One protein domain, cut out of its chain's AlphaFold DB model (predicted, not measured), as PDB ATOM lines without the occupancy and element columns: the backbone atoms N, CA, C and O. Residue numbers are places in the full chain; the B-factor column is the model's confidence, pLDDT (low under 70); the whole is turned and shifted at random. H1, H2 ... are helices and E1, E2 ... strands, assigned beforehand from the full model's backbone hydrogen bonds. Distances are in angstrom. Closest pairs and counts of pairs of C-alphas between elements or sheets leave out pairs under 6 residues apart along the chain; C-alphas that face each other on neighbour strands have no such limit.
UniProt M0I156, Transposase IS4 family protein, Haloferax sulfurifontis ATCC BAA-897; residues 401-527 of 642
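Overview. This is residues 401 to 527 of the 642 residues of the protein "Transposase IS4 family protein" of Haloferax sulfurifontis ATCC BAA-897 (UniProt M0I156). One strongly twisted antiparallel sheet of five strands makes the core, with helix H3 packed on one face over E4 and E5, and helix H4 over the opposite face. The short helices H1 and H2 sit beside the strands, H1 by edge strand E1 and H2 by the early part of E4, while two long loops, residues 412 to 427 and 488 to 505, lie toward opposite ends of the long axis. The printed part has 127 residues, and along the chain come H1 H2 E1 H3 E2 E3 E4 E5 H4, with the sheet in the order E1 E5 E4 E3 E2. The class is mixed, helices and strands, though named elements hold 58 of the 127 residues, under half. The whole is compact, with a radius of gyration of the C-alphas of 14.3 A, and elongated, spanning 46 by 29 by 26 A.

Along the chain. E4, residues 477 to 487, is the longest strand at 31.4 A, and its C-alpha 477 is at (52.938, 7.965, 6.786). E3, residues 464 to 473, is 24.3 A long and bends by 65 degrees at residue 467. E5 is residues 506 to 511, 16.6 A; E1 is residues 428 to 431, 10.3 A; E2 is residues 451 to 454, 9.2 A. H3 is residues 436 to 443, 9.8 A; H4 is residues 521 to 526, 8.3 A, with C-alpha 526 at (37.290, -13.462, 23.584). H1 is residues 401 to 405, 7.6 A, with C-alpha 401 at (50.834, -4.639, 22.701), and H2 is residues 408 to 411, 5.6 A.

Arrangement. E2, E3, E4 and E5 form a meander, each strand the antiparallel neighbour of the one before, and each consecutive pair is a hairpin. N 453 and O 465 pair E2 with E3 at 3.0 A, N 466 and O 483 pair E3 with E4 at 2.9 A, and N 509 and O 484 pair E5 with E4 at 2.8 A. E1 and E5 are antiparallel neighbours, with N 430 and O 510 within hydrogen-bond range at 2.8 A. H3 runs slantwise to the strands, at 42 degrees to E4 on the local plane and at a height over the sheet of 8.0 A; the C-alphas of Val 442 and Gly 485, the closest of H3 and E4, are 5.4 A apart. H4, on the opposite face, lies over E4, only just, with 3 of its C-alphas falling on it, and runs across the strands; its closest C-alphas to E4 are Ile 522 and Leu 486, 7.4 A. H2 is on the same face as H4, over none of the strands, with C-alphas of Gln 410 and Gly 479 of E4 the closest at 5.7 A. H1 is on the same face as H3, over none of the strands; its Ser 401 and Asn 431 of E1 have the closest C-alphas, 5.0 A. Every O i to N i+4 pair is within hydrogen-bond range in H3 and H4; H1 has 0 of 1 but 2 of 2 O i to N i+3 pairs, and H2 is too short for an i+4 pair.

Size, cuts and confidence. The C-alphas of Glu 421 and Asn 493, the two farthest apart, are 47.0 A apart. The printed part has no cut. The links from H2 to E1 and from E4 to E5 are long. The mean pLDDT of the printed part is 80.7; residues 415 to 423, 447 to 449, 473 to 477 and 491 to 494 are under 70.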
ATOM      1  N   SER A 401      50.571  -6.049  22.474       82.06
ATOM      2  CA  SER A 401      50.834  -4.639  22.701       82.06
ATOM      3  C   SER A 401      52.288  -4.191  22.549       82.06
ATOM      4  O   SER A 401      52.497  -2.995  22.328       82.06
ATOM      5  N   ALA A 402      53.297  -5.067  22.620       77.44
ATOM      6  CA  ALA A 402      54.665  -4.727  22.229       77.44
ATOM      7  C   ALA A 402      54.733  -4.204  20.783       77.44
ATOM      8  O   ALA A 402      55.394  -3.195  20.531       77.44
ATOM      9  N   TYR A 403      53.954  -4.794  19.874       81.75
ATOM     10  CA  TYR A 403      53.906  -4.420  18.460       81.75
ATOM     11  C   TYR A 403      53.139  -3.118  18.208       81.75
ATOM     12  O   TYR A 403      53.300  -2.498  17.164       81.75
ATOM     13  N   SER A 404      52.387  -2.609  19.191       77.38
ATOM     14  CA  SER A 404      51.735  -1.297  19.060       77.38
ATOM     15  C   SER A 404      52.703  -0.109  19.028       77.38
ATOM     16  O   SER A 404      52.281   1.019  18.776       77.38
ATOM     17  N   GLN A 405      53.990  -0.342  19.309       70.44
ATOM     18  CA  GLN A 405      55.036   0.682  19.268       70.44
ATOM     19  C   GLN A 405      55.569   0.944  17.853       70.44
ATOM     20  O   GLN A 405      56.213   1.970  17.636       70.44
ATOM     21  N   VAL A 406      55.309   0.032  16.917       73.56
ATOM     22  CA  VAL A 406      55.772   0.078  15.526       73.56
ATOM     23  C   VAL A 406      54.585   0.194  14.573       73.56
ATOM     24  O   VAL A 406      53.426   0.122  14.986       73.56
ATOM     25  N   ALA A 407      54.844   0.428  13.288       74.06
ATOM     26  CA  ALA A 407      53.797   0.746  12.325       74.06
ATOM     27  C   ALA A 407      53.138  -0.493  11.687       74.06
ATOM     28  O   ALA A 407      52.521  -0.381  10.630       74.06
ATOM     29  N   VAL A 408      53.167  -1.645  12.374       80.12
ATOM     30  CA  VAL A 408      52.717  -2.968  11.885       80.12
ATOM     31  C   VAL A 408      51.311  -2.986  11.300       80.12
ATOM     32  O   VAL A 408      51.035  -3.763  10.391       80.12
ATOM     33  N   GLN A 409      50.403  -2.115  11.756       80.06
ATOM     34  CA  GLN A 409      49.073  -2.000  11.157       80.06
ATOM     35  C   GLN A 409      49.125  -1.701   9.652       80.06
ATOM     36  O   GLN A 409      48.201  -2.076   8.942       80.06
ATOM     37  N   GLN A 410      50.175  -1.050   9.150       77.38
ATOM     38  CA  GLN A 410      50.306  -0.691   7.738       77.38
ATOM     39  C   GLN A 410      50.601  -1.884   6.830       77.38
ATOM     40  O   GLN A 410      50.324  -1.796   5.635       77.38
ATOM     41  N   LEU A 411      51.039  -3.013   7.389       80.25
ATOM     42  CA  LEU A 411      51.207  -4.265   6.653       80.25
ATOM     43  C   LEU A 411      49.855  -4.877   6.234       80.25
ATOM     44  O   LEU A 411      49.793  -5.701   5.327       80.25
ATOM     45  N   PHE A 412      48.738  -4.466   6.845       84.75
ATOM     46  CA  PHE A 412      47.425  -5.084   6.633       84.75
ATOM     47  C   PHE A 412      46.481  -4.235   5.771       84.75
ATOM     48  O   PHE A 412      46.470  -3.004   5.838       84.75
ATOM     49  N   HIS A 413      45.612  -4.901   4.995       75.81
ATOM     50  CA  HIS A 413      44.722  -4.255   4.016       75.81
ATOM     51  C   HIS A 413      43.858  -3.113   4.587       75.81
ATOM     52  O   HIS A 413      43.733  -2.057   3.970       75.81
ATOM     53  N   TYR A 414      43.279  -3.290   5.778       70.25
ATOM     54  CA  TYR A 414      42.546  -2.239   6.497       70.25
ATOM     55  C   TYR A 414      43.417  -1.711   7.643       70.25
ATOM     56  O   TYR A 414      43.241  -2.030   8.818       70.25
ATOM     57  N   GLY A 415      44.454  -0.999   7.237       65.56
ATOM     58  CA  GLY A 415      45.666  -0.781   8.018       65.56
ATOM     59  C   GLY A 415      46.619   0.140   7.272       65.56
ATOM     60  O   GLY A 415      47.130   1.126   7.810       65.56
ATOM     61  N   ASN A 416      46.730  -0.117   5.971       66.00
ATOM     62  CA  ASN A 416      47.505   0.645   5.012       66.00
ATOM     63  C   ASN A 416      46.707   1.824   4.412       66.00
ATOM     64  O   ASN A 416      45.593   1.648   3.915       66.00
ATOM     65  N   ALA A 417      47.261   3.044   4.430       56.44
ATOM     66  CA  ALA A 417      46.669   4.180   3.706       56.44
ATOM     67  C   ALA A 417      47.109   4.254   2.230       56.44
ATOM     68  O   ALA A 417      46.545   5.041   1.463       56.44
ATOM     69  N   PHE A 418      48.091   3.444   1.828       52.91
ATOM     70  CA  PHE A 418      48.640   3.364   0.479       52.91
ATOM     71  C   PHE A 418      48.509   1.930  -0.060       52.91
ATOM     72  O   PHE A 418      48.340   0.977   0.683       52.91
ATOM     73  N   ARG A 419      48.512   1.740  -1.379       50.88
ATOM     74  CA  ARG A 419      48.568   0.388  -1.960       50.88
ATOM     75  C   ARG A 419      50.030   0.068  -2.246       50.88
ATOM     76  O   ARG A 419      50.512   0.455  -3.308       50.88
ATOM     77  N   THR A 420      50.720  -0.546  -1.290       52.84
ATOM     78  CA  THR A 420      52.068  -1.107  -1.480       52.84
ATOM     79  C   THR A 420      51.981  -2.543  -2.010       52.84
ATOM     80  O   THR A 420      50.891  -3.124  -2.065       52.84
ATOM     81  N   GLU A 421      53.104  -3.078  -2.494       53.81
ATOM     82  CA  GLU A 421      53.184  -4.459  -2.987       53.81
ATOM     83  C   GLU A 421      53.135  -5.476  -1.826       53.81
ATOM     84  O   GLU A 421      52.524  -6.528  -1.993       53.81
ATOM     85  N   ASP A 422      53.591  -5.081  -0.633       56.50
ATOM     86  CA  ASP A 422      53.794  -5.932   0.558       56.50
ATOM     87  C   ASP A 422      52.561  -6.011   1.493       56.50
ATOM     88  O   ASP A 422      52.656  -6.087   2.714       56.50
ATOM     89  N   GLN A 423      51.350  -5.905   0.936       67.88
ATOM     90  CA  GLN A 423      50.109  -5.896   1.727       67.88
ATOM     91  C   GLN A 423      49.588  -7.312   2.030       67.88
ATOM     92  O   GLN A 423      49.324  -8.105   1.122       67.88
ATOM     93  N   PHE A 424      49.270  -7.580   3.297       79.94
ATOM     94  CA  PHE A 424      48.560  -8.788   3.704       79.94
ATOM     95  C   PHE A 424      47.043  -8.594   3.652       79.94
ATOM     96  O   PHE A 424      46.468  -7.685   4.264       79.94
ATOM     97  N   ASN A 425      46.361  -9.501   2.950       82.50
ATOM     98  CA  ASN A 425      44.899  -9.583   2.913       82.50
ATOM     99  C   ASN A 425      44.360 -10.547   3.984       82.50
ATOM    100  O   ASN A 425      43.554 -11.429   3.693       82.50
ATOM    101  N   ILE A 426      44.851 -10.398   5.211       86.50
ATOM    102  CA  ILE A 426      44.466 -11.194   6.379       86.50
ATOM    103  C   ILE A 426      44.092 -10.215   7.502       86.50
ATOM    104  O   ILE A 426      44.749  -9.180   7.650       86.50
ATOM    105  N   PRO A 427      43.029 -10.468   8.282       88.81
ATOM    106  CA  PRO A 427      42.723  -9.636   9.431       88.81
ATOM    107  C   PRO A 427      43.777  -9.796  10.536       88.81
ATOM    108  O   PRO A 427      44.238 -10.899  10.805       88.81
ATOM    109  N   TYR A 428      44.119  -8.705  11.218       92.38
ATOM    110  CA  TYR A 428      44.906  -8.759  12.449       92.38
ATOM    111  C   TYR A 428      44.070  -8.323  13.641       92.38
ATOM    112  O   TYR A 428      43.155  -7.505  13.502       92.38
ATOM    113  N   VAL A 429      44.427  -8.808  14.822       92.62
ATOM    114  CA  VAL A 429      43.924  -8.320  16.104       92.62
ATOM    115  C   VAL A 429      45.104  -8.137  17.045       92.62
ATOM    116  O   VAL A 429      45.921  -9.032  17.235       92.62
ATOM    117  N   MET A 430      45.197  -6.964  17.654       92.06
ATOM    118  CA  MET A 430      46.300  -6.605  18.529       92.06
ATOM    119  C   MET A 430      45.766  -5.915  19.776       92.06
ATOM    120  O   MET A 430      45.006  -4.952  19.675       92.06
ATOM    121  N   ASN A 431      46.170  -6.379  20.956       90.12
ATOM    122  CA  ASN A 431      45.999  -5.586  22.173       90.12
ATOM    123  C   ASN A 431      46.860  -4.325  22.036       90.12
ATOM    124  O   ASN A 431      48.024  -4.433  21.675       90.12
ATOM    125  N   ILE A 432      46.319  -3.133  22.279       87.12
ATOM    126  CA  ILE A 432      47.059  -1.881  22.086       87.12
ATOM    127  C   ILE A 432      47.334  -1.201  23.422       87.12
ATOM    128  O   ILE A 432      46.472  -1.124  24.298       87.12
ATOM    129  N   ARG A 433      48.542  -0.643  23.567       77.62
ATOM    130  CA  ARG A 433      48.853   0.180  24.734       77.62
ATOM    131  C   ARG A 433      47.906   1.366  24.797       77.62
ATOM    132  O   ARG A 433      47.702   2.103  23.835       77.62
ATOM    133  N   GLU A 434      47.370   1.580  25.987       74.25
ATOM    134  CA  GLU A 434      46.437   2.657  26.266       74.25
ATOM    135  C   GLU A 434      47.184   3.985  26.439       74.25
ATOM    136  O   GLU A 434      47.234   4.579  27.522       74.25
ATOM    137  N   GLU A 435      47.819   4.457  25.375       77.31
ATOM    138  CA  GLU A 435      48.344   5.813  25.337       77.31
ATOM    139  C   GLU A 435      47.202   6.829  25.408       77.31
ATOM    140  O   GLU A 435      46.045   6.527  25.109       77.31
ATOM    141  N   ASP A 436      47.520   8.068  25.780       76.62
ATOM    142  CA  ASP A 436      46.530   9.132  25.965       76.62
ATOM    143  C   ASP A 436      45.589   9.315  24.765       76.62
ATOM    144  O   ASP A 436      44.432   9.690  24.945       76.62
ATOM    145  N   SER A 437      46.067   9.085  23.542       80.81
ATOM    146  CA  SER A 437      45.270   9.195  22.315       80.81
ATOM    147  C   SER A 437      44.248   8.059  22.189       80.81
ATOM    148  O   SER A 437      43.062   8.331  22.006       80.81
ATOM    149  N   VAL A 438      44.687   6.812  22.372       84.69
ATOM    150  CA  VAL A 438      43.850   5.603  22.355       84.69
ATOM    151  C   VAL A 438      42.841   5.643  23.501       84.69
ATOM    152  O   VAL A 438      41.643   5.502  23.263       84.69
ATOM    153  N   LYS A 439      43.293   5.961  24.725       86.25
ATOM    154  CA  LYS A 439      42.427   6.155  25.900       86.25
ATOM    155  C   LYS A 439      41.313   7.143  25.610       86.25
ATOM    156  O   LYS A 439      40.153   6.869  25.892       86.25
ATOM    157  N   LYS A 440      41.648   8.301  25.039       86.94
ATOM    158  CA  LYS A 440      40.647   9.322  24.719       86.94
ATOM    159  C   LYS A 440      39.658   8.838  23.667       86.94
ATOM    160  O   LYS A 440      38.478   9.109  23.828       86.94
ATOM    161  N   ALA A 441      40.130   8.151  22.629       87.50
ATOM    162  CA  ALA A 441      39.300   7.741  21.503       87.50
ATOM    163  C   ALA A 441      38.313   6.629  21.869       87.50
ATOM    164  O   ALA A 441      37.124   6.772  21.604       87.50
ATOM    165  N   VAL A 442      38.797   5.545  22.483       89.12
ATOM    166  CA  VAL A 442      38.000   4.324  22.665       89.12
ATOM    167  C   VAL A 442      37.596   4.081  24.117       89.12
ATOM    168  O   VAL A 442      36.523   3.551  24.359       89.12
ATOM    169  N   LEU A 443      38.379   4.520  25.105       88.56
ATOM    170  CA  LEU A 443      38.056   4.289  26.521       88.56
ATOM    171  C   LEU A 443      37.287   5.449  27.169       88.56
ATOM    172  O   LEU A 443      36.523   5.239  28.093       88.56
ATOM    173  N   GLN A 444      37.462   6.683  26.699       87.50
ATOM    174  CA  GLN A 444      36.758   7.866  27.225       87.50
ATOM    175  C   GLN A 444      35.766   8.473  26.225       87.50
ATOM    176  O   GLN A 444      35.138   9.479  26.552       87.50
ATOM    177  N   GLU A 445      35.706   7.938  25.002       83.88
ATOM    178  CA  GLU A 445      34.821   8.377  23.907       83.88
ATOM    179  C   GLU A 445      34.868   9.885  23.612       83.88
ATOM    180  O   GLU A 445      33.883  10.520  23.223       83.88
ATOM    181  N   LYS A 446      36.033  10.508  23.803       80.62
ATOM    182  CA  LYS A 446      36.202  11.931  23.522       80.62
ATOM    183  C   LYS A 446      36.261  12.153  22.010       80.62
ATOM    184  O   LYS A 446      37.007  11.449  21.328       80.62
ATOM    185  N   PRO A 447      35.555  13.172  21.482       65.19
ATOM    186  CA  PRO A 447      35.596  13.495  20.060       65.19
ATOM    187  C   PRO A 447      37.047  13.714  19.607       65.19
ATOM    188  O   PRO A 447      37.791  14.487  20.217       65.19
ATOM    189  N   GLY A 448      37.458  12.993  18.561       69.50
ATOM    190  CA  GLY A 448      38.867  12.830  18.199       69.50
ATOM    191  C   GLY A 448      39.081  12.321  16.770       69.50
ATOM    192  O   GLY A 448      38.295  12.618  15.875       69.50
ATOM    193  N   ARG A 449      40.189  11.601  16.541       68.62
ATOM    194  CA  ARG A 449      40.497  10.964  15.247       68.62
ATOM    195  C   ARG A 449      39.613   9.719  15.081       68.62
ATOM    196  O   ARG A 449      39.598   8.900  15.987       68.62
ATOM    197  N   GLY A 450      38.948   9.563  13.937       80.50
ATOM    198  CA  GLY A 450      38.145   8.375  13.602       80.50
ATOM    199  C   GLY A 450      36.631   8.592  13.670       80.50
ATOM    200  O   GLY A 450      36.158   9.621  14.150       80.50
ATOM    201  N   ASP A 451      35.894   7.602  13.173       84.44
ATOM    202  CA  ASP A 451      34.435   7.581  13.119       84.44
ATOM    203  C   ASP A 451      33.917   6.673  14.240       84.44
ATOM    204  O   ASP A 451      34.066   5.450  14.187       84.44
ATOM    205  N   ILE A 452      33.329   7.265  15.283       85.62
ATOM    206  CA  ILE A 452      32.693   6.494  16.360       85.62
ATOM    207  C   ILE A 452      31.445   5.830  15.773       85.62
ATOM    208  O   ILE A 452      30.510   6.529  15.383       85.62
ATOM    209  N   THR A 453      31.442   4.500  15.691       87.06
ATOM    210  CA  THR A 453      30.322   3.730  15.127       87.06
ATOM    211  C   THR A 453      29.431   3.113  16.185       87.06
ATOM    212  O   THR A 453      28.278   2.814  15.898       87.06
ATOM    213  N   THR A 454      29.964   2.907  17.386       89.19
ATOM    214  CA  THR A 454      29.228   2.328  18.507       89.19
ATOM    215  C   THR A 454      29.750   2.921  19.799       89.19
ATOM    216  O   THR A 454      30.970   2.950  20.003       89.19
ATOM    217  N   ARG A 455      28.836   3.400  20.642       88.12
ATOM    218  CA  ARG A 455      29.155   3.965  21.952       88.12
ATOM    219  C   ARG A 455      28.819   3.011  23.086       88.12
ATOM    220  O   ARG A 455      27.942   2.162  22.948       88.12
ATOM    221  N   MET A 456      29.476   3.224  24.220       86.62
ATOM    222  CA  MET A 456      29.270   2.460  25.448       86.62
ATOM    223  C   MET A 456      27.815   2.516  25.905       86.62
ATOM    224  O   MET A 456      27.230   1.471  26.162       86.62
ATOM    225  N   ASP A 457      27.218   3.712  25.934       83.56
ATOM    226  CA  ASP A 457      25.838   3.944  26.382       83.56
ATOM    227  C   ASP A 457      24.774   3.368  25.436       83.56
ATOM    228  O   ASP A 457      23.619   3.191  25.829       83.56
ATOM    229  N   GLU A 458      25.165   3.057  24.202       85.69
ATOM    230  CA  GLU A 458      24.329   2.405  23.195       85.69
ATOM    231  C   GLU A 458      24.457   0.870  23.225       85.69
ATOM    232  O   GLU A 458      23.688   0.186  22.550       85.69
ATOM    233  N   SER A 459      25.399   0.317  23.999       83.62
ATOM    234  CA  SER A 459      25.693  -1.120  24.061       83.62
ATOM    235  C   SER A 459      25.391  -1.712  25.443       83.62
ATOM    236  O   SER A 459      25.698  -1.105  26.462       83.62
ATOM    237  N   GLU A 460      24.861  -2.936  25.504       78.12
ATOM    238  CA  GLU A 460      24.593  -3.607  26.792       78.12
ATOM    239  C   GLU A 460      25.864  -4.113  27.509       78.12
ATOM    240  O   GLU A 460      25.806  -4.461  28.683       78.12
ATOM    241  N   GLY A 461      27.014  -4.151  26.826       79.62
ATOM    242  CA  GLY A 461      28.267  -4.723  27.339       79.62
ATOM    243  C   GLY A 461      29.367  -3.708  27.653       79.62
ATOM    244  O   GLY A 461      30.527  -4.112  27.737       79.62
ATOM    245  N   ASP A 462      29.041  -2.413  27.740       88.50
ATOM    246  CA  ASP A 462      30.014  -1.317  27.841       88.50
ATOM    247  C   ASP A 462      31.113  -1.434  26.773       88.50
ATOM    248  O   ASP A 462      32.307  -1.458  27.066       88.50
ATOM    249  N   ILE A 463      30.719  -1.526  25.505       91.62
ATOM    250  CA  ILE A 463      31.606  -1.680  24.349       91.62
ATOM    251  C   ILE A 463      31.656  -0.368  23.575       91.62
ATOM    252  O   ILE A 463      30.647   0.295  23.371       91.62
ATOM    253  N   SER A 464      32.839  -0.000  23.101       93.06
ATOM    254  CA  SER A 464      33.018   1.129  22.189       93.06
ATOM    255  C   SER A 464      33.771   0.685  20.945       93.06
ATOM    256  O   SER A 464      34.756  -0.055  21.030       93.06
ATOM    257  N   VAL A 465      33.317   1.152  19.783       93.50
ATOM    258  CA  VAL A 465      33.941   0.847  18.490       93.50
ATOM    259  C   VAL A 465      34.181   2.139  17.722       93.50
ATOM    260  O   VAL A 465      33.255   2.908  17.442       93.50
ATOM    261  N   VAL A 466      35.442   2.366  17.357       92.62
ATOM    262  CA  VAL A 466      35.884   3.525  16.575       92.62
ATOM    263  C   VAL A 466      36.535   3.025  15.294       92.62
ATOM    264  O   VAL A 466      37.655   2.515  15.318       92.62
ATOM    265  N   LYS A 467      35.845   3.176  14.161       90.50
ATOM    266  CA  LYS A 467      36.353   2.771  12.843       90.50
ATOM    267  C   LYS A 467      37.166   3.895  12.206       90.50
ATOM    268  O   LYS A 467      37.059   5.063  12.584       90.50
ATOM    269  N   ASN A 468      37.984   3.548  11.213       86.38
ATOM    270  CA  ASN A 468      38.817   4.497  10.464       86.38
ATOM    271  C   ASN A 468      39.727   5.367  11.360       86.38
ATOM    272  O   ASN A 468      40.027   6.520  11.026       86.38
ATOM    273  N   TYR A 469      40.165   4.843  12.508       87.38
ATOM    274  CA  TYR A 469      41.061   5.548  13.413       87.38
ATOM    275  C   TYR A 469      42.410   5.772  12.730       87.38
ATOM    276  O   TYR A 469      43.134   4.822  12.430       87.38
ATOM    277  N   ARG A 470      42.746   7.039  12.457       82.44
ATOM    278  CA  ARG A 470      43.972   7.395  11.731       82.44
ATOM    279  C   ARG A 470      45.166   7.537  12.668       82.44
ATOM    280  O   ARG A 470      45.211   8.455  13.496       82.44
ATOM    281  N   GLN A 471      46.173   6.703  12.454       74.56
ATOM    282  CA  GLN A 471      47.491   6.830  13.068       74.56
ATOM    283  C   GLN A 471      48.509   7.362  12.058       74.56
ATOM    284  O   GLN A 471      48.297   7.277  10.850       74.56
ATOM    285  N   HIS A 472      49.575   7.980  12.558       70.81
ATOM    286  CA  HIS A 472      50.646   8.537  11.738       70.81
ATOM    287  C   HIS A 472      51.982   7.981  12.224       70.81
ATOM    288  O   HIS A 472      52.376   8.273  13.354       70.81
ATOM    289  N   SER A 473      52.663   7.239  11.359       64.06
ATOM    290  CA  SER A 473      54.065   6.848  11.485       64.06
ATOM    291  C   SER A 473      54.950   7.884  10.785       64.06
ATOM    292  O   SER A 473      54.553   8.463   9.772       64.06
ATOM    293  N   GLN A 474      56.140   8.152  11.332       57.16
ATOM    294  CA  GLN A 474      57.097   9.058  10.685       57.16
ATOM    295  C   GLN A 474      57.717   8.453   9.418       57.16
ATOM    296  O   GLN A 474      57.967   9.200   8.476       57.16
ATOM    297  N   GLU A 475      57.923   7.135   9.381       56.56
ATOM    298  CA  GLU A 475      58.567   6.434   8.259       56.56
ATOM    299  C   GLU A 475      57.575   6.085   7.148       56.56
ATOM    300  O   GLU A 475      57.842   6.295   5.968       56.56
ATOM    301  N   HIS A 476      56.381   5.647   7.535       59.47
ATOM    302  CA  HIS A 476      55.429   5.014   6.622       59.47
ATOM    303  C   HIS A 476      54.140   5.837   6.415       59.47
ATOM    304  O   HIS A 476      53.198   5.416   5.742       59.47
ATOM    305  N   GLY A 477      54.059   7.044   6.985       66.62
ATOM    306  CA  GLY A 477      52.938   7.965   6.786       66.62
ATOM    307  C   GLY A 477      51.672   7.582   7.563       66.62
ATOM    308  O   GLY A 477      51.731   7.187   8.724       66.62
ATOM    309  N   TYR A 478      50.490   7.769   6.968       70.25
ATOM    310  CA  TYR A 478      49.218   7.504   7.655       70.25
ATOM    311  C   TYR A 478      48.795   6.030   7.536       70.25
ATOM    312  O   TYR A 478      49.059   5.383   6.530       70.25
ATOM    313  N   GLY A 479      48.101   5.513   8.548       76.06
ATOM    314  CA  GLY A 479      47.419   4.213   8.541       76.06
ATOM    315  C   GLY A 479      46.033   4.335   9.179       76.06
ATOM    316  O   GLY A 479      45.774   5.303   9.903       76.06
ATOM    317  N   ALA A 480      45.129   3.399   8.894       84.50
ATOM    318  CA  ALA A 480      43.766   3.391   9.436       84.50
ATOM    319  C   ALA A 480      43.456   2.052  10.103       84.50
ATOM    320  O   ALA A 480      43.801   1.017   9.564       84.50
ATOM    321  N   THR A 481      42.784   2.059  11.249       89.19
ATOM    322  CA  THR A 481      42.411   0.828  11.961       89.19
ATOM    323  C   THR A 481      41.056   0.976  12.654       89.19
ATOM    324  O   THR A 481      40.554   2.093  12.807       89.19
ATOM    325  N   THR A 482      40.455  -0.137  13.065       92.25
ATOM    326  CA  THR A 482      39.352  -0.146  14.025       92.25
ATOM    327  C   THR A 482      39.923  -0.272  15.433       92.25
ATOM    328  O   THR A 482      40.679  -1.202  15.712       92.25
ATOM    329  N   LEU A 483      39.536   0.637  16.330       92.94
ATOM    330  CA  LEU A 483      39.767   0.494  17.764       92.94
ATOM    331  C   LEU A 483      38.518  -0.060  18.447       92.94
ATOM    332  O   LEU A 483      37.404   0.385  18.160       92.94
ATOM    333  N   VAL A 484      38.722  -0.978  19.387       94.19
ATOM    334  CA  VAL A 484      37.657  -1.594  20.186       94.19
ATOM    335  C   VAL A 484      38.015  -1.499  21.663       94.19
ATOM    336  O   VAL A 484      39.114  -1.880  22.057       94.19
ATOM    337  N   GLY A 485      37.105  -0.989  22.489       93.38
ATOM    338  CA  GLY A 485      37.272  -0.917  23.938       93.38
ATOM    339  C   GLY A 485      36.357  -1.922  24.614       93.38
ATOM    340  O   GLY A 485      35.143  -1.812  24.469       93.38
ATOM    341  N   LEU A 486      36.913  -2.845  25.399       92.00
ATOM    342  CA  LEU A 486      36.156  -3.880  26.113       92.00
ATOM    343  C   LEU A 486      36.402  -3.818  27.630       92.00
ATOM    344  O   LEU A 486      37.533  -3.543  28.030       92.00
ATOM    345  N   PRO A 487      35.416  -4.151  28.481       89.88
ATOM    346  CA  PRO A 487      35.632  -4.380  29.918       89.88
ATOM    347  C   PRO A 487      36.702  -5.443  30.155       89.88
ATOM    348  O   PRO A 487      36.722  -6.423  29.423       89.88
ATOM    349  N   LYS A 488      37.597  -5.323  31.139       87.12
ATOM    350  CA  LYS A 488      38.595  -6.365  31.464       87.12
ATOM    351  C   LYS A 488      37.912  -7.673  31.878       87.12
ATOM    352  O   LYS A 488      36.749  -7.674  32.271       87.12
ATOM    353  N   ARG A 489      38.624  -8.800  31.770       79.19
ATOM    354  CA  ARG A 489      38.141 -10.070  32.334       79.19
ATOM    355  C   ARG A 489      38.207 -10.021  33.857       79.19
ATOM    356  O   ARG A 489      39.188  -9.530  34.415       79.19
ATOM    357  N   ASP A 490      37.175 -10.553  34.492       77.81
ATOM    358  CA  ASP A 490      37.186 -10.902  35.905       77.81
ATOM    359  C   ASP A 490      37.761 -12.317  36.034       77.81
ATOM    360  O   ASP A 490      37.085 -13.306  35.746       77.81
ATOM    361  N   TYR A 491      39.040 -12.394  36.405       67.00
ATOM    362  CA  TYR A 491      39.760 -13.656  36.565       67.00
ATOM    363  C   TYR A 491      39.335 -14.439  37.814       67.00
ATOM    364  O   TYR A 491      39.642 -15.622  37.898       67.00
ATOM    365  N   GLU A 492      38.656 -13.810  38.778       66.00
ATOM    366  CA  GLU A 492      38.199 -14.487  39.996       66.00
ATOM    367  C   GLU A 492      36.825 -15.134  39.800       66.00
ATOM    368  O   GLU A 492      36.580 -16.216  40.326       66.00
ATOM    369  N   ASN A 493      35.933 -14.488  39.038       61.97
ATOM    370  CA  ASN A 493      34.536 -14.923  38.893       61.97
ATOM    371  C   ASN A 493      34.157 -15.405  37.481       61.97
ATOM    372  O   ASN A 493      32.991 -15.721  37.246       61.97
ATOM    373  N   GLY A 494      35.104 -15.458  36.537       54.91
ATOM    374  CA  GLY A 494      34.883 -16.045  35.208       54.91
ATOM    375  C   GLY A 494      34.011 -15.202  34.268       54.91
ATOM    376  O   GLY A 494      33.238 -15.749  33.488       54.91
ATOM    377  N   GLY A 495      34.122 -13.869  34.326       72.06
ATOM    378  CA  GLY A 495      33.260 -12.946  33.576       72.06
ATOM    379  C   GLY A 495      33.962 -11.673  33.101       72.06
ATOM    380  O   GLY A 495      35.162 -11.664  32.810       72.06
ATOM    381  N   VAL A 496      33.210 -10.575  33.008       78.38
ATOM    382  CA  VAL A 496      33.748  -9.231  32.758       78.38
ATOM    383  C   VAL A 496      33.664  -8.374  34.014       78.38
ATOM    384  O   VAL A 496      32.726  -8.500  34.795       78.38
ATOM    385  N   VAL A 497      34.653  -7.504  34.204       83.50
ATOM    386  CA  VAL A 497      34.670  -6.540  35.306       83.50
ATOM    387  C   VAL A 497      33.533  -5.537  35.112       83.50
ATOM    388  O   VAL A 497      33.380  -4.980  34.026       83.50
ATOM    389  N   ASP A 498      32.770  -5.289  36.177       85.69
ATOM    390  CA  ASP A 498      31.797  -4.195  36.245       85.69
ATOM    391  C   ASP A 498      32.523  -2.851  36.077       85.69
ATOM    392  O   ASP A 498      33.377  -2.493  36.896       85.69
ATOM    393  N   VAL A 499      32.233  -2.133  34.991       87.19
ATOM    394  CA  VAL A 499      33.002  -0.952  34.586       87.19
ATOM    395  C   VAL A 499      32.644   0.232  35.482       87.19
ATOM    396  O   VAL A 499      31.595   0.857  35.335       87.19
ATOM    397  N   LYS A 500      33.550   0.598  36.394       88.56
ATOM    398  CA  LYS A 500      33.405   1.792  37.249       88.56
ATOM    399  C   LYS A 500      34.256   2.944  36.746       88.56
ATOM    400  O   LYS A 500      33.819   4.094  36.774       88.56
ATOM    401  N   ASP A 501      35.461   2.633  36.286       87.56
ATOM    402  CA  ASP A 501      36.355   3.557  35.605       87.56
ATOM    403  C   ASP A 501      36.655   3.007  34.202       87.56
ATOM    404  O   ASP A 501      37.304   1.966  34.053       87.56
ATOM    405  N   PRO A 502      36.218   3.702  33.140       82.00
ATOM    406  CA  PRO A 502      36.342   3.191  31.787       82.00
ATOM    407  C   PRO A 502      37.796   3.187  31.284       82.00
ATOM    408  O   PRO A 502      38.081   2.618  30.237       82.00
ATOM    409  N   VAL A 503      38.744   3.789  32.008       84.19
ATOM    410  CA  VAL A 503      40.173   3.725  31.688       84.19
ATOM    411  C   VAL A 503      40.837   2.538  32.377       84.19
ATOM    412  O   VAL A 503      41.626   1.848  31.746       84.19
ATOM    413  N   THR A 504      40.574   2.300  33.663       86.56
ATOM    414  CA  THR A 504      41.291   1.244  34.403       86.56
ATOM    415  C   THR A 504      40.638  -0.120  34.298       86.56
ATOM    416  O   THR A 504      41.347  -1.125  34.379       86.56
ATOM    417  N   ASP A 505      39.324  -0.170  34.095       89.12
ATOM    418  CA  ASP A 505      38.547  -1.413  34.128       89.12
ATOM    419  C   ASP A 505      38.356  -1.997  32.727       89.12
ATOM    420  O   ASP A 505      37.626  -2.966  32.546       89.12
ATOM    421  N   ARG A 506      39.023  -1.426  31.717       89.94
ATOM    422  CA  ARG A 506      38.879  -1.790  30.304       89.94
ATOM    423  C   ARG A 506      40.221  -2.040  29.642       89.94
ATOM    424  O   ARG A 506      41.261  -1.708  30.188       89.94
ATOM    425  N   VAL A 507      40.173  -2.670  28.479       90.12
ATOM    426  CA  VAL A 507      41.312  -2.922  27.600       90.12
ATOM    427  C   VAL A 507      40.957  -2.452  26.194       90.12
ATOM    428  O   VAL A 507      39.793  -2.510  25.787       90.12
ATOM    429  N   ALA A 508      41.957  -1.975  25.459       92.12
ATOM    430  CA  ALA A 508      41.809  -1.535  24.082       92.12
ATOM    431  C   ALA A 508      42.441  -2.537  23.105       92.12
ATOM    432  O   ALA A 508      43.534  -3.051  23.335       92.12
ATOM    433  N   PHE A 509      41.772  -2.755  21.979       93.38
ATOM    434  CA  PHE A 509      42.261  -3.541  20.853       93.38
ATOM    435  C   PHE A 509      42.304  -2.696  19.583       93.38
ATOM    436  O   PHE A 509      41.511  -1.770  19.412       93.38
ATOM    437  N   SER A 510      43.221  -3.049  18.691       92.06
ATOM    438  CA  SER A 510      43.355  -2.540  17.330       92.06
ATOM    439  C   SER A 510      43.188  -3.697  16.355       92.06
ATOM    440  O   SER A 510      43.665  -4.802  16.616       92.06
ATOM    441  N   THR A 511      42.517  -3.469  15.233       92.56
ATOM    442  CA  THR A 511      42.257  -4.529  14.255       92.56
ATOM    443  C   THR A 511      42.011  -3.983  12.857       92.56
ATOM    444  O   THR A 511      41.517  -2.862  12.680       92.56
ATOM    445  N   SER A 512      42.350  -4.786  11.847       90.12
ATOM    446  CA  SER A 512      41.980  -4.522  10.456       90.12
ATOM    447  C   SER A 512      40.543  -4.968  10.118       90.12
ATOM    448  O   SER A 512      40.077  -4.834   8.989       90.12
ATOM    449  N   ARG A 513      39.778  -5.487  11.078       88.00
ATOM    450  CA  ARG A 513      38.388  -5.883  10.838       88.00
ATOM    451  C   ARG A 513      37.455  -4.675  10.776       88.00
ATOM    452  O   ARG A 513      37.394  -3.849  11.689       88.00
ATOM    453  N   THR A 514      36.697  -4.580   9.684       85.12
ATOM    454  CA  THR A 514      35.684  -3.530   9.461       85.12
ATOM    455  C   THR A 514      34.285  -3.949   9.880       85.12
ATOM    456  O   THR A 514      33.394  -3.107   9.993       85.12
ATOM    457  N   ASP A 515      34.080  -5.245  10.065       87.38
ATOM    458  CA  ASP A 515      32.818  -5.895  10.403       87.38
ATOM    459  C   ASP A 515      32.532  -5.920  11.912       87.38
ATOM    460  O   ASP A 515      31.470  -6.377  12.311       87.38
ATOM    461  N   ILE A 516      33.433  -5.386  12.745       89.50
ATOM    462  CA  ILE A 516      33.241  -5.345  14.201       89.50
ATOM    463  C   ILE A 516      32.229  -4.267  14.617       89.50
ATOM    464  O   ILE A 516      32.282  -3.131  14.129       89.50
ATOM    465  N   ASP A 517      31.352  -4.619  15.554       89.56
ATOM    466  CA  ASP A 517      30.396  -3.764  16.265       89.56
ATOM    467  C   ASP A 517      30.193  -4.263  17.716       89.56
ATOM    468  O   ASP A 517      30.902  -5.159  18.173       89.56
ATOM    469  N   ALA A 518      29.266  -3.667  18.478       86.81
ATOM    470  CA  ALA A 518      28.996  -4.120  19.848       86.81
ATOM    471  C   ALA A 518      28.435  -5.548  19.931       86.81
ATOM    472  O   ALA A 518      28.677  -6.215  20.933       86.81
ATOM    473  N   GLU A 519      27.698  -6.018  18.924       85.31
ATOM    474  CA  GLU A 519      27.037  -7.325  18.978       85.31
ATOM    475  C   GLU A 519      28.056  -8.464  18.851       85.31
ATOM    476  O   GLU A 519      27.880  -9.511  19.470       85.31
ATOM    477  N   ASN A 520      29.146  -8.254  18.102       87.38
ATOM    478  CA  ASN A 520      30.141  -9.295  17.825       87.38
ATOM    479  C   ASN A 520      31.530  -9.070  18.453       87.38
ATOM    480  O   ASN A 520      32.335 -10.004  18.480       87.38
ATOM    481  N   ALA A 521      31.842  -7.877  18.977       88.81
ATOM    482  CA  ALA A 521      33.192  -7.552  19.449       88.81
ATOM    483  C   ALA A 521      33.694  -8.485  20.559       88.81
ATOM    484  O   ALA A 521      34.861  -8.876  20.549       88.81
ATOM    485  N   ILE A 522      32.838  -8.838  21.523       86.25
ATOM    486  CA  ILE A 522      33.230  -9.735  22.619       86.25
ATOM    487  C   ILE A 522      33.528 -11.128  22.075       86.25
ATOM    488  O   ILE A 522      34.595 -11.662  22.363       86.25
ATOM    489  N   GLU A 523      32.626 -11.687  21.267       81.88
ATOM    490  CA  GLU A 523      32.784 -13.024  20.694       81.88
ATOM    491  C   GLU A 523      34.043 -13.119  19.824       81.88
ATOM    492  O   GLU A 523      34.848 -14.029  19.998       81.88
ATOM    493  N   LEU A 524      34.292 -12.135  18.958       81.50
ATOM    494  CA  LEU A 524      35.476 -12.126  18.092       81.50
ATOM    495  C   LEU A 524      36.790 -11.992  18.877       81.50
ATOM    496  O   LEU A 524      37.801 -12.585  18.507       81.50
ATOM    497  N   LEU A 525      36.802 -11.219  19.965       85.69
ATOM    498  CA  LEU A 525      38.027 -10.946  20.724       85.69
ATOM    499  C   LEU A 525      38.256 -11.932  21.881       85.69
ATOM    500  O   LEU A 525      39.387 -12.083  22.340       85.69
ATOM    501  N   ARG A 526      37.216 -12.604  22.383       80.62
ATOM    502  CA  ARG A 526      37.290 -13.462  23.584       80.62
ATOM    503  C   ARG A 526      36.690 -14.849  23.416       80.62
ATOM    504  O   ARG A 526      36.834 -15.660  24.334       80.62
ATOM    505  N   GLY A 527      36.072 -15.105  22.274       77.94
ATOM    506  CA  GLY A 527      35.277 -16.286  22.000       77.94
ATOM    507  C   GLY A 527      33.833 -16.164  22.463       77.94
ATOM    508  O   GLY A 527      33.515 -15.308  23.296       77.94
TER     509      GLY A 527